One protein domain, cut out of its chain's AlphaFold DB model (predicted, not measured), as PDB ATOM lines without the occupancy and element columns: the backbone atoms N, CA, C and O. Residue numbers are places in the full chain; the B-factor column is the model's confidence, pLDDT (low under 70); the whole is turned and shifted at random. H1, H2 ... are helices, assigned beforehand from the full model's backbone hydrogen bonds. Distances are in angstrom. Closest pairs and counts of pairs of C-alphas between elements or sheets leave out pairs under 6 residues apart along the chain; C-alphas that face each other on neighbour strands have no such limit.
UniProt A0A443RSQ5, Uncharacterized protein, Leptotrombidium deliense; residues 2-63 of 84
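AT A GLANCE: This is residues 2 to 63 of the 84 residues of an uncharacterized protein of Leptotrombidium deliense (UniProt A0A443RSQ5). There is little regular structure here: a short helix, H1, sticks out at one end, and from it a long link sweeps round a wide, open hook to a longer helix, H2, which folds back into the hook's opening. The printed part has 62 residues with two named helices, H1 then H2, and no named strand; the class is all helix, though these helices hold only 22 residues. The whole is extended, with a radius of gyration of the C-alphas of 19.1 A, and flat, spanning 54 by 38 by 16 A.

HOW THE PARTS SIT: Start at H1, residues 2 to 7, and go on to H2, residues 46 to 61: the two are apart. In both helices every O i to N i+4 pair is within hydrogen-bond range. Between them, residues 22 to 43 stand free.

IN THESE COORDINATES: Find C-alpha 2 at (117.275, 139.495, 120.797), where H1 begins. H2 runs 22.5 A from C-alpha 46 at (146.957, 134.450, 86.955) to C-alpha 61 at (139.402, 122.570, 104.496).

THE WHOLE: The C-alphas farthest apart, of Lys 3 and Lys 35, are 55.6 A apart. The link from H1 to H2, 38 residues, is long. The printed part has no cut, and in this model residue 15 alone has a pLDDT under 70.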
ATOM      1  N   LYS A   2     116.039 140.164 120.315       73.25
ATOM      2  CA  LYS A   2     117.275 139.495 120.797       73.25
ATOM      3  C   LYS A   2     117.072 138.071 121.338       73.25
ATOM      4  O   LYS A   2     117.702 137.162 120.833       73.25
ATOM      5  N   LYS A   3     116.089 137.861 122.229       83.31
ATOM      6  CA  LYS A   3     115.783 136.529 122.793       83.31
ATOM      7  C   LYS A   3     115.595 135.413 121.757       83.31
ATOM      8  O   LYS A   3     115.989 134.296 122.030       83.31
ATOM      9  N   LEU A   4     114.998 135.718 120.602       88.12
ATOM     10  CA  LEU A   4     114.739 134.716 119.564       88.12
ATOM     11  C   LEU A   4     116.016 134.369 118.787       88.12
ATOM     12  O   LEU A   4     116.220 133.224 118.422       88.12
ATOM     13  N   LEU A   5     116.879 135.358 118.541       86.56
ATOM     14  CA  LEU A   5     118.166 135.121 117.886       86.56
ATOM     15  C   LEU A   5     119.113 134.335 118.797       86.56
ATOM     16  O   LEU A   5     119.820 133.462 118.313       86.56
ATOM     17  N   ASP A   6     119.084 134.617 120.102       85.19
ATOM     18  CA  ASP A   6     119.888 133.896 121.094       85.19
ATOM     19  C   ASP A   6     119.400 132.444 121.276       85.19
ATOM     20  O   ASP A   6     120.204 131.550 121.515       85.19
ATOM     21  N   GLU A   7     118.088 132.202 121.160       90.50
ATOM     22  CA  GLU A   7     117.474 130.869 121.278       90.50
ATOM     23  C   GLU A   7     117.791 129.950 120.091       90.50
ATOM     24  O   GLU A   7     117.947 128.751 120.288       90.50
ATOM     25  N   PHE A   8     117.911 130.509 118.883       87.50
ATOM     26  CA  PHE A   8     118.137 129.764 117.637       87.50
ATOM     27  C   PHE A   8     119.501 130.070 117.013       87.50
ATOM     28  O   PHE A   8     119.639 130.089 115.791       87.50
ATOM     29  N   VAL A   9     120.503 130.372 117.841       84.44
ATOM     30  CA  VAL A   9     121.845 130.749 117.372       84.44
ATOM     31  C   VAL A   9     122.479 129.659 116.496       84.44
ATOM     32  O   VAL A   9     123.122 129.981 115.507       84.44
ATOM     33  N   ASP A  10     122.198 128.395 116.805       82.75
ATOM     34  CA  ASP A  10     122.662 127.181 116.122       82.75
ATOM     35  C   ASP A  10     122.018 126.946 114.745       82.75
ATOM     36  O   ASP A  10     122.481 126.118 113.963       82.75
ATOM     37  N   VAL A  11     120.931 127.658 114.434       84.50
ATOM     38  CA  VAL A  11     120.269 127.600 113.123       84.50
ATOM     39  C   VAL A  11     120.973 128.505 112.109       84.50
ATOM     40  O   VAL A  11     120.831 128.313 110.898       84.50
ATOM     41  N   PHE A  12     121.710 129.515 112.578       83.12
ATOM     42  CA  PHE A  12     122.363 130.490 111.717       83.12
ATOM     43  C   PHE A  12     123.793 130.079 111.396       83.12
ATOM     44  O   PHE A  12     124.577 129.750 112.276       83.12
ATOM     45  N   ASP A  13     124.151 130.199 110.121       78.94
ATOM     46  CA  ASP A  13     125.531 130.058 109.671       78.94
ATOM     47  C   ASP A  13     126.357 131.246 110.192       78.94
ATOM     48  O   ASP A  13     126.267 132.374 109.685       78.94
ATOM     49  N   THR A  14     127.109 131.014 111.267       75.88
ATOM     50  CA  THR A  14     128.108 131.956 111.764       75.88
ATOM     51  C   THR A  14     129.459 131.595 111.152       75.88
ATOM     52  O   THR A  14     129.801 130.428 111.007       75.88
ATOM     53  N   LYS A  15     130.256 132.602 110.766       63.72
ATOM     54  CA  LYS A  15     131.502 132.415 109.989       63.72
ATOM     55  C   LYS A  15     132.527 131.451 110.604       63.72
ATOM     56  O   LYS A  15     133.448 131.047 109.899       63.72
ATOM     57  N   ASP A  16     132.395 131.143 111.890       70.50
ATOM     58  CA  ASP A  16     133.345 130.350 112.664       70.50
ATOM     59  C   ASP A  16     132.875 128.897 112.885       70.50
ATOM     60  O   ASP A  16     133.608 128.095 113.469       70.50
ATOM     61  N   GLU A  17     131.673 128.538 112.422       73.75
ATOM     62  CA  GLU A  17     131.116 127.196 112.577       73.75
ATOM     63  C   GLU A  17     131.424 126.285 111.377       73.75
ATOM     64  O   GLU A  17     131.545 126.739 110.235       73.75
ATOM     65  N   PRO A  18     131.595 124.969 111.609       75.38
ATOM     66  CA  PRO A  18     131.817 124.031 110.523       75.38
ATOM     67  C   PRO A  18     130.575 123.947 109.636       75.38
ATOM     68  O   PRO A  18     129.446 123.911 110.121       75.38
ATOM     69  N   VAL A  19     130.795 123.822 108.325       83.00
ATOM     70  CA  VAL A  19     129.708 123.638 107.357       83.00
ATOM     71  C   VAL A  19     128.840 122.447 107.772       83.00
ATOM     72  O   VAL A  19     129.337 121.333 107.969       83.00
ATOM     73  N   GLY A  20     127.531 122.684 107.885       83.12
ATOM     74  CA  GLY A  20     126.562 121.652 108.242       83.12
ATOM     75  C   GLY A  20     126.640 120.455 107.291       83.12
ATOM     76  O   GLY A  20     126.615 120.603 106.068       83.12
ATOM     77  N   LYS A  21     126.720 119.242 107.848       83.50
ATOM     78  CA  LYS A  21     126.862 118.002 107.078       83.50
ATOM     79  C   LYS A  21     125.744 117.023 107.403       83.50
ATOM     80  O   LYS A  21     125.580 116.606 108.545       83.50
ATOM     81  N   PHE A  22     125.024 116.592 106.373       88.19
ATOM     82  CA  PHE A  22     124.077 115.487 106.484       88.19
ATOM     83  C   PHE A  22     124.822 114.145 106.451       88.19
ATOM     84  O   PHE A  22     125.626 113.894 105.553       88.19
ATOM     85  N   THR A  23     124.559 113.280 107.429       86.06
ATOM     86  CA  THR A  23     125.235 111.980 107.612       86.06
ATOM     87  C   THR A  23     124.325 110.772 107.383       86.06
ATOM     88  O   THR A  23     124.718 109.653 107.700       86.06
ATOM     89  N   GLY A  24     123.116 110.982 106.851       91.44
ATOM     90  CA  GLY A  24     122.185 109.901 106.531       91.44
ATOM     91  C   GLY A  24     122.593 109.121 105.277       91.44
ATOM     92  O   GLY A  24     123.726 108.666 105.133       91.44
ATOM     93  N   GLU A  25     121.652 108.930 104.359       92.44
ATOM     94  CA  GLU A  25     121.880 108.104 103.172       92.44
ATOM     95  C   GLU A  25     122.851 108.739 102.166       92.44
ATOM     96  O   GLU A  25     122.891 109.956 101.971       92.44
ATOM     97  N   GLN A  26     123.617 107.886 101.481       92.06
ATOM     98  CA  GLN A  26     124.437 108.298 100.345       92.06
ATOM     99  C   GLN A  26     123.600 108.320  99.067       92.06
ATOM    100  O   GLN A  26     122.915 107.355  98.730       92.06
ATOM    101  N   PHE A  27     123.712 109.408  98.312       92.81
ATOM    102  CA  PHE A  27     123.000 109.561  97.052       92.81
ATOM    103  C   PHE A  27     123.726 108.838  95.911       92.81
ATOM    104  O   PHE A  27     124.917 109.049  95.683       92.81
ATOM    105  N   HIS A  28     122.989 108.028  95.147       95.31
ATOM    106  CA  HIS A  28     123.485 107.375  93.936       95.31
ATOM    107  C   HIS A  28     122.865 108.000  92.679       95.31
ATOM    108  O   HIS A  28     121.644 107.999  92.503       95.31
ATOM    109  N   ILE A  29     123.708 108.501  91.774       94.94
ATOM    110  CA  ILE A  29     123.277 109.099  90.505       94.94
ATOM    111  C   ILE A  29     123.222 108.008  89.429       94.94
ATOM    112  O   ILE A  29     124.256 107.499  89.005       94.94
ATOM    113  N   LYS A  30     122.016 107.681  88.944       96.81
ATOM    114  CA  LYS A  30     121.823 106.721  87.844       96.81
ATOM    115  C   LYS A  30     122.222 107.350  86.507       96.81
ATOM    116  O   LYS A  30     121.610 108.326  86.069       96.81
ATOM    117  N   LEU A  31     123.229 106.782  85.848       95.88
ATOM    118  CA  LEU A  31     123.696 107.249  84.544       95.88
ATOM    119  C   LEU A  31     122.835 106.689  83.405       95.88
ATOM    120  O   LEU A  31     122.287 105.595  83.490       95.88
ATOM    121  N   LYS A  32     122.744 107.445  82.306       96.00
ATOM    122  CA  LYS A  32     122.157 106.959  81.042       96.00
ATOM    123  C   LYS A  32     123.166 106.182  80.184       96.00
ATOM    124  O   LYS A  32     122.766 105.488  79.258       96.00
ATOM    125  N   SER A  33     124.462 106.373  80.433       95.88
ATOM    126  CA  SER A  33     125.579 105.766  79.705       95.88
ATOM    127  C   SER A  33     126.837 105.820  80.568       95.88
ATOM    128  O   SER A  33     127.100 106.848  81.193       95.88
ATOM    129  N   ASP A  34     127.637 104.755  80.527       94.25
ATOM    130  CA  ASP A  34     128.898 104.639  81.274       94.25
ATOM    131  C   ASP A  34     130.105 105.198  80.506       94.25
ATOM    132  O   ASP A  34     131.246 105.103  80.953       94.25
ATOM    133  N   LYS A  35     129.884 105.796  79.328       96.38
ATOM    134  CA  LYS A  35     130.959 106.443  78.565       96.38
ATOM    135  C   LYS A  35     131.414 107.719  79.291       96.38
ATOM    136  O   LYS A  35     130.602 108.640  79.429       96.38
ATOM    137  N   PRO A  36     132.685 107.820  79.725       95.12
ATOM    138  CA  PRO A  36     133.154 108.980  80.464       95.12
ATOM    139  C   PRO A  36     133.239 110.223  79.576       95.12
ATOM    140  O   PRO A  36     133.578 110.150  78.394       95.12
ATOM    141  N   ILE A  37     132.954 111.383  80.170       94.44
ATOM    142  CA  ILE A  37     133.091 112.689  79.519       94.44
ATOM    143  C   ILE A  37     134.172 113.472  80.255       94.44
ATOM    144  O   ILE A  37     134.016 113.811  81.429       94.44
ATOM    145  N   ARG A  38     135.253 113.800  79.541       96.00
ATOM    146  CA  ARG A  38     136.366 114.596  80.059       96.00
ATOM    147  C   ARG A  38     136.648 115.773  79.144       96.00
ATOM    148  O   ARG A  38     136.951 115.601  77.966       96.00
ATOM    149  N   ARG A  39     136.569 116.976  79.700       96.38
ATOM    150  CA  ARG A  39     136.928 118.227  79.034       96.38
ATOM    151  C   ARG A  39     138.181 118.816  79.687       96.38
ATOM    152  O   ARG A  39     138.297 118.762  80.912       96.38
ATOM    153  N   PRO A  40     139.122 119.366  78.903       95.00
ATOM    154  CA  PRO A  40     140.313 119.995  79.460       95.00
ATOM    155  C   PRO A  40     139.940 121.254  80.269       95.00
ATOM    156  O   PRO A  40     138.994 121.951  79.892       95.00
ATOM    157  N   PRO A  41     140.681 121.583  81.345       94.38
ATOM    158  CA  PRO A  41     140.495 122.831  82.082       94.38
ATOM    159  C   PRO A  41     140.681 124.070  81.196       94.38
ATOM    160  O   PRO A  41     141.547 124.098  80.317       94.38
ATOM    161  N   TYR A  42     139.909 125.130  81.449       95.62
ATOM    162  CA  TYR A  42     140.103 126.405  80.756       95.62
ATOM    163  C   TYR A  42     141.395 127.102  81.185       95.62
ATOM    164  O   TYR A  42     141.846 127.006  82.330       95.62
ATOM    165  N   LYS A  43     141.986 127.864  80.260       95.00
ATOM    166  CA  LYS A  43     143.106 128.748  80.585       95.00
ATOM    167  C   LYS A  43     142.573 130.005  81.268       95.00
ATOM    168  O   LYS A  43     141.918 130.825  80.634       95.00
ATOM    169  N   HIS A  44     142.915 130.166  82.541       94.12
ATOM    170  CA  HIS A  44     142.611 131.369  83.316       94.12
ATOM    171  C   HIS A  44     143.836 132.292  83.432       94.12
ATOM    172  O   HIS A  44     144.960 131.786  83.527       94.12
ATOM    173  N   PRO A  45     143.661 133.629  83.439       95.75
ATOM    174  CA  PRO A  45     144.725 134.557  83.814       95.75
ATOM    175  C   PRO A  45     145.137 134.336  85.276       95.75
ATOM    176  O   PRO A  45     144.353 133.819  86.072       95.75
ATOM    177  N   ARG A  46     146.362 134.744  85.638       95.94
ATOM    178  CA  ARG A  46     146.957 134.450  86.955       95.94
ATOM    179  C   ARG A  46     146.055 134.857  88.122       95.94
ATOM    180  O   ARG A  46     145.740 134.016  88.946       95.94
ATOM    181  N   TRP A  47     145.547 136.085  88.111       94.50
ATOM    182  CA  TRP A  47     144.676 136.593  89.176       94.50
ATOM    183  C   TRP A  47     143.391 135.767  89.363       94.50
ATOM    184  O   TRP A  47     142.953 135.569  90.490       94.50
ATOM    185  N   LYS A  48     142.801 135.226  88.284       94.44
ATOM    186  CA  LYS A  48     141.639 134.328  88.394       94.44
ATOM    187  C   LYS A  48     142.028 132.972  88.963       94.44
ATOM    188  O   LYS A  48     141.252 132.406  89.720       94.44
ATOM    189  N   ARG A  49     143.202 132.444  88.599       94.69
ATOM    190  CA  ARG A  49     143.711 131.193  89.185       94.69
ATOM    191  C   ARG A  49     143.937 131.340  90.681       94.69
ATOM    192  O   ARG A  49     143.562 130.440  91.414       94.69
ATOM    193  N   ASP A  50     144.490 132.470  91.108       95.69
ATOM    194  CA  ASP A  50     144.751 132.742  92.521       95.69
ATOM    195  C   ASP A  50     143.433 132.741  93.328       95.69
ATOM    196  O   ASP A  50     143.368 132.123  94.387       95.69
ATOM    197  N   ILE A  51     142.355 133.324  92.784       94.88
ATOM    198  CA  ILE A  51     141.008 133.254  93.382       94.88
ATOM    199  C   ILE A  51     140.484 131.813  93.400       94.88
ATOM    200  O   ILE A  51     140.070 131.332  94.444       94.88
ATOM    201  N   ILE A  52     140.521 131.111  92.261       95.44
ATOM    202  CA  ILE A  52     140.024 129.728  92.161       95.44
ATOM    203  C   ILE A  52     140.731 128.817  93.171       95.44
ATOM    204  O   ILE A  52     140.073 128.020  93.828       95.44
ATOM    205  N   ASN A  53     142.053 128.933  93.299       95.69
ATOM    206  CA  ASN A  53     142.832 128.113  94.221       95.69
ATOM    207  C   ASN A  53     142.455 128.396  95.677       95.69
ATOM    208  O   ASN A  53     142.254 127.454  96.429       95.69
ATOM    209  N   LYS A  54     142.275 129.672  96.046       96.12
ATOM    210  CA  LYS A  54     141.826 130.041  97.390       96.12
ATOM    211  C   LYS A  54     140.473 129.403  97.736       96.12
ATOM    212  O   LYS A  54     140.332 128.818  98.802       96.12
ATOM    213  N   GLU A  55     139.502 129.476  96.827       95.00
ATOM    214  CA  GLU A  55     138.181 128.860  97.032       95.00
ATOM    215  C   GLU A  55     138.276 127.326  97.127       95.00
ATOM    216  O   GLU A  55     137.585 126.702  97.927       95.00
ATOM    217  N   ILE A  56     139.152 126.699  96.332       96.19
ATOM    218  CA  ILE A  56     139.415 125.254  96.417       96.19
ATOM    219  C   ILE A  56     139.981 124.887  97.793       96.19
ATOM    220  O   ILE A  56     139.512 123.916  98.384       96.19
ATOM    221  N   ASP A  57     140.942 125.652  98.309       96.69
ATOM    222  CA  ASP A  57     141.546 125.407  99.621       96.69
ATOM    223  C   ASP A  57     140.499 125.506 100.743       96.69
ATOM    224  O   ASP A  57     140.452 124.643 101.620       96.69
ATOM    225  N   GLU A  58     139.604 126.497 100.687       93.88
ATOM    226  CA  GLU A  58     138.498 126.652 101.643       93.88
ATOM    227  C   GLU A  58     137.502 125.477 101.573       93.88
ATOM    228  O   GLU A  58     137.111 124.921 102.605       93.88
ATOM    229  N   LEU A  59     137.135 125.036 100.363       94.00
ATOM    230  CA  LEU A  59     136.247 123.885 100.145       94.00
ATOM    231  C   LEU A  59     136.880 122.543 100.546       94.00
ATOM    232  O   LEU A  59     136.169 121.611 100.933       94.00
ATOM    233  N   LEU A  60     138.201 122.410 100.426       95.12
ATOM    234  CA  LEU A  60     138.936 121.245 100.918       95.12
ATOM    235  C   LEU A  60     138.992 121.258 102.447       95.12
ATOM    236  O   LEU A  60     138.703 120.240 103.073       95.12
ATOM    237  N   ALA A  61     139.308 122.410 103.048       92.31
ATOM    238  CA  ALA A  61     139.402 122.570 104.496       92.31
ATOM    239  C   ALA A  61     138.069 122.279 105.203       92.31
ATOM    240  O   ALA A  61     138.059 121.630 106.248       92.31
ATOM    241  N   ASN A  62     136.940 122.698 104.619       90.38
ATOM    242  CA  ASN A  62     135.611 122.409 105.166       90.38
ATOM    243  C   ASN A  62     135.075 121.003 104.808       90.38
ATOM    244  O   ASN A  62     134.023 120.598 105.300       90.38
ATOM    245  N   GLY A  63     135.786 120.244 103.966       91.06
ATOM    246  CA  GLY A  63     135.435 118.873 103.593       91.06
ATOM    247  C   GLY A  63     134.271 118.736 102.604       91.06
ATOM    248  O   GLY A  63     133.733 117.632 102.463       91.06
TER     249      GLY A  63